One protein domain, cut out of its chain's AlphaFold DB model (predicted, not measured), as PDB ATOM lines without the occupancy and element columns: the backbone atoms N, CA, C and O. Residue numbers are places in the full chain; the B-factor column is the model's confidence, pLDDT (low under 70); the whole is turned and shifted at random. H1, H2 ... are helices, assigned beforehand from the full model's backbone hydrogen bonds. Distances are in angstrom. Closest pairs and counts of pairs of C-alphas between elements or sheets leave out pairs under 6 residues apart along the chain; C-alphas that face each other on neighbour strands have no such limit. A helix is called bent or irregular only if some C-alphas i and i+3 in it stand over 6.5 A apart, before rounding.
ATOM      1  N   TRP A  91     210.401 119.473 237.242       89.56
ATOM      2  CA  TRP A  91     210.564 119.662 238.676       89.56
ATOM      3  C   TRP A  91     211.647 120.701 239.003       89.56
ATOM      4  O   TRP A  91     212.835 120.452 238.843       89.56
ATOM      5  N   ASN A  92     211.268 121.880 239.495       85.69
ATOM      6  CA  ASN A  92     212.191 123.009 239.658       85.69
ATOM      7  C   ASN A  92     212.986 123.027 240.982       85.69
ATOM      8  O   ASN A  92     213.817 123.925 241.151       85.69
ATOM      9  N   GLN A  93     212.768 122.059 241.876       89.06
ATOM     10  CA  GLN A  93     213.445 121.918 243.179       89.06
ATOM     11  C   GLN A  93     214.525 120.803 243.156       89.06
ATOM     12  O   GLN A  93     214.632 120.079 242.161       89.06
ATOM     13  N   PRO A  94     215.348 120.635 244.213       91.38
ATOM     14  CA  PRO A  94     216.296 119.518 244.317       91.38
ATOM     15  C   PRO A  94     215.625 118.137 244.248       91.38
ATOM     16  O   PRO A  94     214.451 117.981 244.602       91.38
ATOM     17  N   ALA A  95     216.384 117.110 243.857       92.44
ATOM     18  CA  ALA A  95     215.888 115.732 243.798       92.44
ATOM     19  C   ALA A  95     215.512 115.189 245.180       92.44
ATOM     20  O   ALA A  95     214.556 114.428 245.299       92.44
ATOM     21  N   THR A  96     216.207 115.629 246.231       94.38
ATOM     22  CA  THR A  96     215.865 115.296 247.621       94.38
ATOM     23  C   THR A  96     214.454 115.768 247.985       94.38
ATOM     24  O   THR A  96     213.726 115.048 248.663       94.38
ATOM     25  N   VAL A  97     214.026 116.936 247.488       93.81
ATOM     26  CA  VAL A  97     212.669 117.460 247.726       93.81
ATOM     27  C   VAL A  97     211.631 116.658 246.943       93.81
ATOM     28  O   VAL A  97     210.598 116.298 247.506       93.81
ATOM     29  N   LEU A  98     211.923 116.306 245.682       93.25
ATOM     30  CA  LEU A  98     211.049 115.438 244.885       93.25
ATOM     31  C   LEU A  98     210.801 114.102 245.588       93.25
ATOM     32  O   LEU A  98     209.658 113.671 245.700       93.25
ATOM     33  N   ALA A  99     211.868 113.461 246.067       94.81
ATOM     34  CA  ALA A  99     211.783 112.197 246.785       94.81
ATOM     35  C   ALA A  99     210.973 112.336 248.082       94.81
ATOM     36  O   ALA A  99     210.099 111.513 248.347       94.81
ATOM     37  N   ALA A 100     211.201 113.404 248.857       95.50
ATOM     38  CA  ALA A 100     210.444 113.665 250.078       95.50
ATOM     39  C   ALA A 100     208.936 113.792 249.807       95.50
ATOM     40  O   ALA A 100     208.136 113.143 250.481       95.50
ATOM     41  N   TYR A 101     208.542 114.569 248.793       93.94
ATOM     42  CA  TYR A 101     207.129 114.701 248.428       93.94
ATOM     43  C   TYR A 101     206.567 113.390 247.890       93.94
ATOM     44  O   TYR A 101     205.490 112.971 248.305       93.94
ATOM     45  N   TYR A 102     207.300 112.716 247.000       94.19
ATOM     46  CA  TYR A 102     206.850 111.458 246.423       94.19
ATOM     47  C   TYR A 102     206.549 110.440 247.520       94.19
ATOM     48  O   TYR A 102     205.447 109.906 247.562       94.19
ATOM     49  N   HIS A 103     207.468 110.211 248.456       95.50
ATOM     50  CA  HIS A 103     207.232 109.252 249.533       95.50
ATOM     51  C   HIS A 103     206.138 109.703 250.501       95.50
ATOM     52  O   HIS A 103     205.342 108.864 250.924       95.50
ATOM     53  N   TYR A 104     206.023 111.004 250.787       95.31
ATOM     54  CA  TYR A 104     204.908 111.533 251.574       95.31
ATOM     55  C   TYR A 104     203.552 111.131 250.970       95.31
ATOM     56  O   TYR A 104     202.726 110.549 251.670       95.31
ATOM     57  N   TYR A 105     203.344 111.339 249.664       93.88
ATOM     58  CA  TYR A 105     202.094 110.957 248.987       93.88
ATOM     59  C   TYR A 105     201.949 109.449 248.726       93.88
ATOM     60  O   TYR A 105     200.848 108.992 248.429       93.88
ATOM     61  N   HIS A 106     203.020 108.666 248.880       93.62
ATOM     62  CA  HIS A 106     203.048 107.226 248.599       93.62
ATOM     63  C   HIS A 106     203.491 106.411 249.821       93.62
ATOM     64  O   HIS A 106     204.459 105.651 249.770       93.62
ATOM     65  N   GLY A 107     202.760 106.567 250.929       93.94
ATOM     66  CA  GLY A 107     202.830 105.667 252.087       93.94
ATOM     67  C   GLY A 107     203.563 106.202 253.317       93.94
ATOM     68  O   GLY A 107     203.517 105.552 254.356       93.94
ATOM     69  N   TYR A 108     204.192 107.380 253.250       95.75
ATOM     70  CA  TYR A 108     204.923 107.952 254.394       95.75
ATOM     71  C   TYR A 108     204.201 109.116 255.084       95.75
ATOM     72  O   TYR A 108     204.709 109.633 256.079       95.75
ATOM     73  N   LYS A 109     203.010 109.514 254.612       94.25
ATOM     74  CA  LYS A 109     202.196 110.577 255.227       94.25
ATOM     75  C   LYS A 109     201.960 110.347 256.723       94.25
ATOM     76  O   LYS A 109     202.259 111.231 257.519       94.25
ATOM     77  N   ASP A 110     201.480 109.165 257.105       94.44
ATOM     78  CA  ASP A 110     201.125 108.868 258.500       94.44
ATOM     79  C   ASP A 110     202.359 108.757 259.401       94.44
ATOM     80  O   ASP A 110     202.335 109.208 260.547       94.44
ATOM     81  N   LEU A 111     203.470 108.228 258.872       94.94
ATOM     82  CA  LEU A 111     204.753 108.198 259.576       94.94
ATOM     83  C   LEU A 111     205.247 109.619 259.873       94.94
ATOM     84  O   LEU A 111     205.649 109.911 260.998       94.94
ATOM     85  N   ILE A 112     205.206 110.500 258.872       94.56
ATOM     86  CA  ILE A 112     205.620 111.897 259.015       94.56
ATOM     87  C   ILE A 112     204.692 112.619 259.997       94.56
ATOM     88  O   ILE A 112     205.178 113.283 260.910       94.56
ATOM     89  N   ALA A 113     203.376 112.430 259.886       92.31
ATOM     90  CA  ALA A 113     202.399 113.040 260.787       92.31
ATOM     91  C   ALA A 113     202.586 112.593 262.248       92.31
ATOM     92  O   ALA A 113     202.569 113.427 263.151       92.31
ATOM     93  N   SER A 114     202.834 111.300 262.479       93.69
ATOM     94  CA  SER A 114     202.997 110.735 263.827       93.69
ATOM     95  C   SER A 114     204.247 111.240 264.548       93.69
ATOM     96  O   SER A 114     204.279 111.273 265.774       93.69
ATOM     97  N   ASN A 115     205.271 111.653 263.798       94.75
ATOM     98  CA  ASN A 115     206.559 112.084 264.343       94.75
ATOM     99  C   ASN A 115     206.816 113.588 264.160       94.75
ATOM    100  O   ASN A 115     207.844 114.088 264.607       94.75
ATOM    101  N   ALA A 116     205.884 114.340 263.560       90.25
ATOM    102  CA  ALA A 116     206.062 115.760 263.251       90.25
ATOM    103  C   ALA A 116     206.401 116.612 264.489       90.25
ATOM    104  O   ALA A 116     207.053 117.651 264.373       90.25
ATOM    105  N   PHE A 117     205.981 116.188 265.687       90.19
ATOM    106  CA  PHE A 117     206.257 116.906 266.930       90.19
ATOM    107  C   PHE A 117     207.708 116.794 267.406       90.19
ATOM    108  O   PHE A 117     208.155 117.733 268.068       90.19
ATOM    109  N   ASP A 118     208.441 115.751 267.010       94.31
ATOM    110  CA  ASP A 118     209.857 115.558 267.322       94.31
ATOM    111  C   ASP A 118     210.738 116.067 266.160       94.31
ATOM    112  O   ASP A 118     210.903 115.379 265.152       94.31
ATOM    113  N   PRO A 119     211.328 117.275 266.263       90.75
ATOM    114  CA  PRO A 119     212.145 117.840 265.190       90.75
ATOM    115  C   PRO A 119     213.442 117.058 264.930       90.75
ATOM    116  O   PRO A 119     214.006 117.189 263.838       90.75
ATOM    117  N   ALA A 120     213.926 116.289 265.911       94.81
ATOM    118  CA  ALA A 120     215.165 115.525 265.825       94.81
ATOM    119  C   ALA A 120     214.947 114.111 265.275       94.81
ATOM    120  O   ALA A 120     215.916 113.508 264.816       94.81
ATOM    121  N   TYR A 121     213.706 113.615 265.269       96.44
ATOM    122  CA  TYR A 121     213.367 112.314 264.704       96.44
ATOM    123  C   TYR A 121     213.856 112.196 263.260       96.44
ATOM    124  O   TYR A 121     213.541 113.038 262.414       96.44
ATOM    125  N   GLU A 122     214.609 111.138 262.969       96.56
ATOM    126  CA  GLU A 122     215.111 110.843 261.633       96.56
ATOM    127  C   GLU A 122     214.170 109.890 260.902       96.56
ATOM    128  O   GLU A 122     213.973 108.746 261.307       96.56
ATOM    129  N   VAL A 123     213.613 110.349 259.781       95.44
ATOM    130  CA  VAL A 123     212.868 109.486 258.869       95.44
ATOM    131  C   VAL A 123     213.785 108.932 257.788       95.44
ATOM    132  O   VAL A 123     214.482 109.666 257.083       95.44
ATOM    133  N   ALA A 124     213.741 107.614 257.625       94.94
ATOM    134  CA  ALA A 124     214.343 106.930 256.494       94.94
ATOM    135  C   ALA A 124     213.323 106.855 255.349       94.94
ATOM    136  O   ALA A 124     212.404 106.038 255.372       94.94
ATOM    137  N   LEU A 125     213.481 107.726 254.352       93.62
ATOM    138  CA  LEU A 125     212.729 107.652 253.099       93.62
ATOM    139  C   LEU A 125     213.561 106.888 252.057       93.62
ATOM    140  O   LEU A 125     214.775 107.112 251.985       93.62
ATOM    141  N   PRO A 126     212.957 106.012 251.235       90.88
ATOM    142  CA  PRO A 126     213.687 105.285 250.205       90.88
ATOM    143  C   PRO A 126     214.508 106.230 249.320       90.88
ATOM    144  O   PRO A 126     214.047 107.284 248.893       90.88
ATOM    145  N   GLY A 127     215.770 105.878 249.076       84.00
ATOM    146  CA  GLY A 127     216.652 106.688 248.237       84.00
ATOM    147  C   GLY A 127     217.232 107.952 248.866       84.00
ATOM    148  O   GLY A 127     218.048 108.626 248.227       84.00
ATOM    149  N   LEU A 128     216.858 108.272 250.105       90.44
ATOM    150  CA  LEU A 128     217.414 109.382 250.866       90.44
ATOM    151  C   LEU A 128     218.305 108.873 252.001       90.44
ATOM    152  O   LEU A 128     218.125 107.780 252.532       90.44
ATOM    153  N   GLN A 129     219.288 109.692 252.372       90.38
ATOM    154  CA  GLN A 129     219.892 109.572 253.699       90.38
ATOM    155  C   GLN A 129     218.816 109.904 254.744       90.38
ATOM    156  O   GLN A 129     217.943 110.715 254.422       90.38
ATOM    157  N   PRO A 130     218.861 109.324 255.956       94.19
ATOM    158  CA  PRO A 130     217.935 109.691 257.022       94.19
ATOM    159  C   PRO A 130     217.846 111.214 257.175       94.19
ATOM    160  O   PRO A 130     218.863 111.907 257.252       94.19
ATOM    161  N   LEU A 131     216.621 111.740 257.136       94.06
ATOM    162  CA  LEU A 131     216.354 113.171 257.251       94.06
ATOM    163  C   LEU A 131     215.638 113.441 258.564       94.06
ATOM    164  O   LEU A 131     214.600 112.849 258.846       94.06
ATOM    165  N   ARG A 132     216.158 114.393 259.337       95.38
ATOM    166  CA  ARG A 132     215.460 114.899 260.522       95.38
ATOM    167  C   ARG A 132     214.141 115.554 260.110       95.38
ATOM    168  O   ARG A 132     214.117 116.251 259.094       95.38
ATOM    169  N   MET A 133     213.082 115.415 260.907       94.44
ATOM    170  CA  MET A 133     211.769 116.032 260.641       94.44
ATOM    171  C   MET A 133     211.883 117.532 260.364       94.44
ATOM    172  O   MET A 133     211.297 118.038 259.412       94.44
ATOM    173  N   GLN A 134     212.732 118.243 261.114       90.75
ATOM    174  CA  GLN A 134     212.986 119.672 260.896       90.75
ATOM    175  C   GLN A 134     213.666 120.017 259.556       90.75
ATOM    176  O   GLN A 134     213.794 121.191 259.222       90.75
ATOM    177  N   CYS A 135     214.178 119.022 258.827       92.50
ATOM    178  CA  CYS A 135     214.802 119.171 257.513       92.50
ATOM    179  C   CYS A 135     213.859 118.768 256.373       92.50
ATOM    180  O   CYS A 135     214.209 118.969 255.210       92.50
ATOM    181  N   LEU A 136     212.681 118.211 256.671       93.94
ATOM    182  CA  LEU A 136     211.649 118.002 255.665       93.94
ATOM    183  C   LEU A 136     211.026 119.342 255.249       93.94
ATOM    184  O   LEU A 136     211.093 120.325 255.994       93.94
ATOM    185  N   PRO A 137     210.403 119.396 254.065       91.81
ATOM    186  CA  PRO A 137     209.636 120.558 253.654       91.81
ATOM    187  C   PRO A 137     208.568 120.912 254.692       91.81
ATOM    188  O   PRO A 137     207.808 120.055 255.141       91.81
ATOM    189  N   SER A 138     208.530 122.177 255.099       88.12
ATOM    190  CA  SER A 138     207.908 122.579 256.365       88.12
ATOM    191  C   SER A 138     206.407 122.330 256.431       88.12
ATOM    192  O   SER A 138     205.901 122.004 257.499       88.12
ATOM    193  N   PHE A 139     205.696 122.415 255.304       87.00
ATOM    194  CA  PHE A 139     204.261 122.130 255.273       87.00
ATOM    195  C   PHE A 139     203.937 120.638 255.454       87.00
ATOM    196  O   PHE A 139     202.825 120.323 255.859       87.00
ATOM    197  N   LEU A 140     204.879 119.720 255.198       89.25
ATOM    198  CA  LEU A 140     204.677 118.284 255.440       89.25
ATOM    199  C   LEU A 140     204.729 117.930 256.929       89.25
ATOM    200  O   LEU A 140     204.145 116.934 257.345       89.25
ATOM    201  N   VAL A 141     205.428 118.746 257.717       87.94
ATOM    202  CA  VAL A 141     205.605 118.592 259.168       87.94
ATOM    203  C   VAL A 141     204.899 119.707 259.946       87.94
ATOM    204  O   VAL A 141     205.213 119.956 261.111       87.94
ATOM    205  N   ASP A 142     203.958 120.410 259.306       82.50
ATOM    206  CA  ASP A 142     203.217 121.504 259.928       82.50
ATOM    207  C   ASP A 142     202.301 120.973 261.038       82.50
ATOM    208  O   ASP A 142     201.181 120.513 260.810       82.50
ATOM    209  N   LYS A 143     202.787 121.115 262.271       74.38
ATOM    210  CA  LYS A 143     202.108 120.727 263.514       74.38
ATOM    211  C   LYS A 143     200.774 121.448 263.710       74.38
ATOM    212  O   LYS A 143     199.905 120.951 264.416       74.38
ATOM    213  N   THR A 144     200.631 122.635 263.124       72.56
ATOM    214  CA  THR A 144     199.455 123.495 263.292       72.56
ATOM    215  C   THR A 144     198.402 123.271 262.215       72.56
ATOM    216  O   THR A 144     197.290 123.776 262.351       72.56
ATOM    217  N   SER A 145     198.723 122.484 261.175       70.56
ATOM    218  CA  SER A 145     197.825 122.197 260.050       70.56
ATOM    219  C   SER A 145     197.170 123.468 259.503       70.56
ATOM    220  O   SER A 145     195.945 123.537 259.365       70.56
ATOM    221  N   THR A 146     197.984 124.493 259.225       79.25
ATOM    222  CA  THR A 146     197.477 125.766 258.699       79.25
ATOM    223  C   THR A 146     196.706 125.549 257.398       79.25
ATOM    224  O   THR A 146     197.003 124.636 256.621       79.25
ATOM    225  N   ASP A 147     195.738 126.419 257.116       78.50
ATOM    226  CA  ASP A 147     194.952 126.323 255.880       78.50
ATOM    227  C   ASP A 147     195.833 126.457 254.627       78.50
ATOM    228  O   ASP A 147     195.563 125.827 253.607       78.50
ATOM    229  N   LEU A 148     196.957 127.179 254.726       78.12
ATOM    230  CA  LEU A 148     197.950 127.262 253.656       78.12
ATOM    231  C   LEU A 148     198.633 125.909 253.422       78.12
ATOM    232  O   LEU A 148     198.763 125.485 252.275       78.12
ATOM    233  N   SER A 149     199.053 125.216 254.485       81.88
ATOM    234  CA  SER A 149     199.653 123.881 254.372       81.88
ATOM    235  C   SER A 149     198.665 122.879 253.783       81.88
ATOM    236  O   SER A 149     199.027 122.149 252.864       81.88
ATOM    237  N   LYS A 150     197.402 122.887 254.230       82.69
ATOM    238  CA  LYS A 150     196.345 122.036 253.652       82.69
ATOM    239  C   LYS A 150     196.144 122.315 252.164       82.69
ATOM    240  O   LYS A 150     196.108 121.374 251.376       82.69
ATOM    241  N   PHE A 151     196.072 123.590 251.779       79.81
ATOM    242  CA  PHE A 151     195.915 124.005 250.386       79.81
ATOM    243  C   PHE A 151     197.066 123.502 249.502       79.81
ATOM    244  O   PHE A 151     196.832 122.917 248.444       79.81
ATOM    245  N   VAL A 152     198.314 123.661 249.954       82.62
ATOM    246  CA  VAL A 152     199.501 123.170 249.233       82.62
ATOM    247  C   VAL A 152     199.514 121.647 249.157       82.62
ATOM    248  O   VAL A 152     199.748 121.094 248.083       82.62
ATOM    249  N   ILE A 153     199.237 120.968 250.278       86.88
ATOM    250  CA  ILE A 153     199.212 119.505 250.345       86.88
ATOM    251  C   ILE A 153     198.178 118.952 249.363       86.88
ATOM    252  O   ILE A 153     198.491 118.029 248.614       86.88
ATOM    253  N   HIS A 154     196.976 119.526 249.339       83.81
ATOM    254  CA  HIS A 154     195.924 119.127 248.415       83.81
ATOM    255  C   HIS A 154     196.326 119.399 246.956       83.81
ATOM    256  O   HIS A 154     196.212 118.521 246.105       83.81
ATOM    257  N   GLY A 155     196.861 120.588 246.659       81.25
ATOM    258  CA  GLY A 155     197.270 120.953 245.299       81.25
ATOM    259  C   GLY A 155     198.379 120.067 244.722       81.25
ATOM    260  O   GLY A 155     198.389 119.789 243.523       81.25
ATOM    261  N   LEU A 156     199.309 119.605 245.561       88.38
ATOM    262  CA  LEU A 156     200.374 118.687 245.154       88.38
ATOM    263  C   LEU A 156     199.898 117.231 245.066       88.38
ATOM    264  O   LEU A 156     200.439 116.489 244.248       88.38
ATOM    265  N   GLN A 157     198.885 116.826 245.840       90.19
ATOM    266  CA  GLN A 157     198.370 115.453 245.823       90.19
ATOM    267  C   GLN A 157     197.993 115.006 244.405       90.19
ATOM    268  O   GLN A 157     198.449 113.960 243.952       90.19
ATOM    269  N   GLU A 158     197.253 115.834 243.664       88.62
ATOM    270  CA  GLU A 158     196.840 115.515 242.292       88.62
ATOM    271  C   GLU A 158     198.030 115.326 241.338       88.62
ATOM    272  O   GLU A 158     198.012 114.443 240.478       88.62
ATOM    273  N   LEU A 159     199.088 116.132 241.493       89.19
ATOM    274  CA  LEU A 159     200.305 116.001 240.692       89.19
ATOM    275  C   LEU A 159     201.014 114.675 240.983       89.19
ATOM    276  O   LEU A 159     201.427 113.991 240.049       89.19
ATOM    277  N   PHE A 160     201.150 114.300 242.256       91.81
ATOM    278  CA  PHE A 160     201.825 113.056 242.631       91.81
ATOM    279  C   PHE A 160     201.004 111.814 242.281       91.81
ATOM    280  O   PHE A 160     201.584 110.830 241.825       91.81
ATOM    281  N   GLU A 161     199.675 111.879 242.370       91.12
ATOM    282  CA  GLU A 161     198.788 110.833 241.855       91.12
ATOM    283  C   GLU A 161     198.916 110.678 240.332       91.12
ATOM    284  O   GLU A 161     199.024 109.557 239.829       91.12
ATOM    285  N   PHE A 162     198.962 111.789 239.587       89.12
ATOM    286  CA  PHE A 162     199.236 111.774 238.149       89.12
ATOM    287  C   PHE A 162     200.607 111.161 237.846       89.12
ATOM    288  O   PHE A 162     200.713 110.280 236.994       89.12
ATOM    289  N   MET A 163     201.654 111.574 238.565       89.38
ATOM    290  CA  MET A 163     203.002 111.040 238.375       89.38
ATOM    291  C   MET A 163     203.075 109.536 238.646       89.38
ATOM    292  O   MET A 163     203.763 108.821 237.920       89.38
ATOM    293  N   TYR A 164     202.340 109.045 239.642       90.38
ATOM    294  CA  TYR A 164     202.256 107.623 239.957       90.38
ATOM    295  C   TYR A 164     201.528 106.811 238.883       90.38
ATOM    296  O   TYR A 164     202.017 105.758 238.470       90.38
ATOM    297  N   ARG A 165     200.373 107.304 238.419       89.50
ATOM    298  CA  ARG A 165     199.525 106.601 237.444       89.50
ATOM    299  C   ARG A 165     200.104 106.641 236.037       89.50
ATOM    300  O   ARG A 165     200.266 105.603 235.405       89.50
ATOM    301  N   GLU A 166     200.434 107.836 235.562       86.75
ATOM    302  CA  GLU A 166     200.805 108.067 234.163       86.75
ATOM    303  C   GLU A 166     202.307 107.878 233.923       86.75
ATOM    304  O   GLU A 166     202.742 107.613 232.793       86.75
ATOM    305  N   LYS A 167     203.113 107.983 234.991       86.94
ATOM    306  CA  LYS A 167     204.581 107.949 234.945       86.94
ATOM    307  C   LYS A 167     205.097 108.845 233.804       86.94
ATOM    308  O   LYS A 167     205.607 108.329 232.804       86.94
ATOM    309  N   PRO A 168     204.853 110.166 233.874       87.31
ATOM    310  CA  PRO A 168     205.242 111.113 232.834       87.31
ATOM    311  C   PRO A 168     206.768 111.205 232.737       87.31
ATOM    312  O   PRO A 168     207.481 110.830 233.665       87.31
ATOM    313  N   LYS A 169     207.285 111.788 231.651       87.88
ATOM    314  CA  LYS A 169     208.706 112.169 231.602       87.88
ATOM    315  C   LYS A 169     208.946 113.316 232.592       87.88
ATOM    316  O   LYS A 169     208.203 114.301 232.578       87.88
ATOM    317  N   VAL A 170     209.974 113.197 233.436       88.00
ATOM    318  CA  VAL A 170     210.280 114.175 234.493       88.00
ATOM    319  C   VAL A 170     211.679 114.759 234.329       88.00
ATOM    320  O   VAL A 170     212.673 114.037 234.333       88.00
ATOM    321  N   LEU A 171     211.742 116.088 234.259       87.38
ATOM    322  CA  LEU A 171     212.924 116.929 234.343       87.38
ATOM    323  C   LEU A 171     213.015 117.618 235.743       87.38
ATOM    324  O   LEU A 171     212.670 118.776 235.852       87.38
ATOM    325  N   VAL A 172     213.425 116.940 236.827       87.38
ATOM    326  CA  VAL A 172     214.275 117.459 237.957       87.38
ATOM    327  C   VAL A 172     215.022 118.818 237.775       87.38
ATOM    328  O   VAL A 172     215.329 119.220 236.653       87.38
ATOM    329  N   ASN A 173     215.497 119.514 238.800       84.88
ATOM    330  CA  ASN A 173     216.423 120.640 238.607       84.88
ATOM    331  C   ASN A 173     217.632 120.477 239.519       84.88
ATOM    332  O   ASN A 173     217.786 121.178 240.515       84.88
ATOM    333  N   THR A 174     218.481 119.509 239.174       82.56
ATOM    334  CA  THR A 174     219.681 119.167 239.942       82.56
ATOM    335  C   THR A 174     220.815 118.666 239.039       82.56
ATOM    336  O   THR A 174     220.660 118.596 237.816       82.56
ATOM    337  N   PHE A 175     221.954 118.326 239.644       78.69
ATOM    338  CA  PHE A 175     223.148 117.767 239.010       78.69
ATOM    339  C   PHE A 175     223.468 116.395 239.601       78.69
ATOM    340  O   PHE A 175     223.306 116.191 240.807       78.69
ATOM    341  N   ASN A 176     223.987 115.469 238.786       80.62
ATOM    342  CA  ASN A 176     224.370 114.149 239.294       80.62
ATOM    343  C   ASN A 176     225.445 114.265 240.380       80.62
ATOM    344  O   ASN A 176     225.345 113.588 241.397       80.62
ATOM    345  N   GLU A 177     226.416 115.170 240.226       83.06
ATOM    346  CA  GLU A 177     227.461 115.378 241.240       83.06
ATOM    347  C   GLU A 177     226.895 115.744 242.625       83.06
ATOM    348  O   GLU A 177     227.517 115.472 243.646       83.06
ATOM    349  N   LEU A 178     225.700 116.345 242.678       86.81
ATOM    350  CA  LEU A 178     225.070 116.754 243.932       86.81
ATOM    351  C   LEU A 178     224.135 115.689 244.514       86.81
ATOM    352  O   LEU A 178     224.020 115.574 245.739       86.81
ATOM    353  N   GLU A 179     223.419 114.957 243.655       90.19
ATOM    354  CA  GLU A 179     222.278 114.129 244.065       90.19
ATOM    355  C   GLU A 179     222.154 112.789 243.309       90.19
ATOM    356  O   GLU A 179     221.064 112.225 243.262       90.19
ATOM    357  N   ALA A 180     223.243 112.233 242.755       87.44
ATOM    358  CA  ALA A 180     223.227 110.973 241.992       87.44
ATOM    359  C   ALA A 180     222.525 109.813 242.716       87.44
ATOM    360  O   ALA A 180     221.714 109.122 242.105       87.44
ATOM    361  N   PRO A 222     213.910 124.226 254.507       90.00
ATOM    362  CA  PRO A 222     214.623 123.415 255.494       90.00
ATOM    363  C   PRO A 222     215.449 122.287 254.863       90.00
ATOM    364  O   PRO A 222     216.566 122.014 255.307       90.00
ATOM    365  N   THR A 223     214.944 121.680 253.788       91.69
ATOM    366  CA  THR A 223     215.673 120.656 253.030       91.69
ATOM    367  C   THR A 223     216.863 121.266 252.301       91.69
ATOM    368  O   THR A 223     217.958 120.714 252.350       91.69
ATOM    369  N   ILE A 224     216.693 122.435 251.676       89.75
ATOM    370  CA  ILE A 224     217.800 123.151 251.022       89.75
ATOM    371  C   ILE A 224     218.892 123.512 252.039       89.75
ATOM    372  O   ILE A 224     220.075 123.332 251.755       89.75
ATOM    373  N   ALA A 225     218.513 123.974 253.231       89.06
ATOM    374  CA  ALA A 225     219.455 124.285 254.300       89.06
ATOM    375  C   ALA A 225     220.258 123.049 254.739       89.06
ATOM    376  O   ALA A 225     221.483 123.119 254.821       89.06
ATOM    377  N   TYR A 226     219.588 121.907 254.928       91.69
ATOM    378  CA  TYR A 226     220.240 120.617 255.181       91.69
ATOM    379  C   TYR A 226     221.238 120.243 254.075       91.69
ATOM    380  O   TYR A 226     222.374 119.860 254.358       91.69
ATOM    381  N   LEU A 227     220.845 120.392 252.806       90.38
ATOM    382  CA  LEU A 227     221.720 120.079 251.677       90.38
ATOM    383  C   LEU A 227     222.977 120.958 251.678       90.38
ATOM    384  O   LEU A 227     224.073 120.444 251.484       90.38
ATOM    385  N   LEU A 228     222.838 122.262 251.925       88.75
ATOM    386  CA  LEU A 228     223.956 123.210 251.919       88.75
ATOM    387  C   LEU A 228     224.916 123.008 253.096       88.75
ATOM    388  O   LEU A 228     226.130 123.038 252.900       88.75
ATOM    389  N   GLU A 229     224.382 122.814 254.298       87.00
ATOM    390  CA  GLU A 229     225.166 122.747 255.532       87.00
ATOM    391  C   GLU A 229     225.768 121.359 255.765       87.00
ATOM    392  O   GLU A 229     226.966 121.228 256.004       87.00
ATOM    393  N   GLU A 230     224.961 120.304 255.651       90.50
ATOM    394  CA  GLU A 230     225.349 118.968 256.116       90.50
ATOM    395  C   GLU A 230     225.831 118.079 254.969       90.50
ATOM    396  O   GLU A 230     226.878 117.432 255.080       90.50
ATOM    397  N   LYS A 231     225.099 118.067 253.845       90.56
ATOM    398  CA  LYS A 231     225.401 117.181 252.707       90.56
ATOM    399  C   LYS A 231     226.537 117.718 251.841       90.56
ATOM    400  O   LYS A 231     227.491 117.005 251.541       90.56
ATOM    401  N   TRP A 232     226.435 118.972 251.408       89.44
ATOM    402  CA  TRP A 232     227.397 119.589 250.496       89.44
ATOM    403  C   TRP A 232     228.500 120.347 251.233       89.44
ATOM    404  O   TRP A 232     229.595 120.468 250.681       89.44
TER     405      TRP A 232
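Overview. This is residues 91 to 180 and 222 to 232 of the 316 residues of an uncharacterized protein of Oryza brachyantha (UniProt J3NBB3). A sharply kinked helix, H1, runs through the middle of the domain; the long helix H3 crosses it on one side, and the short helices H4 and H5 lie towards the other. Little H2 touches both H1 and H3, and the unnamed residues 116 to 137 make a long loop between H1 and H2, in which residues 122 to 123 pair antiparallel with residues 131 to 132. The printed part has 101 residues, with five named helices, H1 to H5 in chain order, and no named strand: all helix. It is compact, with a radius of gyration of the C-alphas of 13.4 A and spans of 34 by 32 by 21 A.

Along the chain. H1, residues 95 to 115, is 22.9 A long and begins at C-alpha 95 (215.888, 115.732, 243.798). It is irregular, with C-alphas 106 and 109 7.5 A apart, and has a kink of 100 degrees near residue 108. H3, residues 147 to 166, is 29.0 A long and ends at C-alpha 166 (200.805, 108.067, 234.163). H2 holds residues 138 to 141 and H4 residues 176 to 180. H5, residues 222 to 231, is 12.8 A long and ends at C-alpha 231 (225.401, 117.181, 252.707).

Arrangement. H1 touches H3 with residues 102 to 105 alone, the closest C-alphas being those of Tyr 102 and Phe 160, 6.5 A apart; by H1's rough line they run opposite ways at a steep tilt of 62 degrees. H2 touches H1 at Val 141 and Ala 113, closest C-alphas 6.6 A, and H3 at Phe 139 and Ser 149, 5.0 A. H4 and H5 are each close to H1 but not clearly touching it, with closest C-alphas Glu 179 and Ala 95 at 6.6 A, and Thr 223 and Val 97 at 6.9 A. H3 is apart from H4 and H5. Every O i to N i+4 pair is within hydrogen-bond range in H4, against 13 of 17 in H1, 14 of 16 in H3 and 5 of 6 in H5; H2 is too short for one.

Size, cuts and confidence. The C-alphas of Asp 147 and Glu 177 are the farthest apart, at 37.3 A. Residues 181 to 221 are not printed, and C-alphas 180 and 222 stand 20.3 A apart across this cut. The link from H1 to H2 is long. The mean pLDDT of the printed part is 89.3, and no printed residue is under 70.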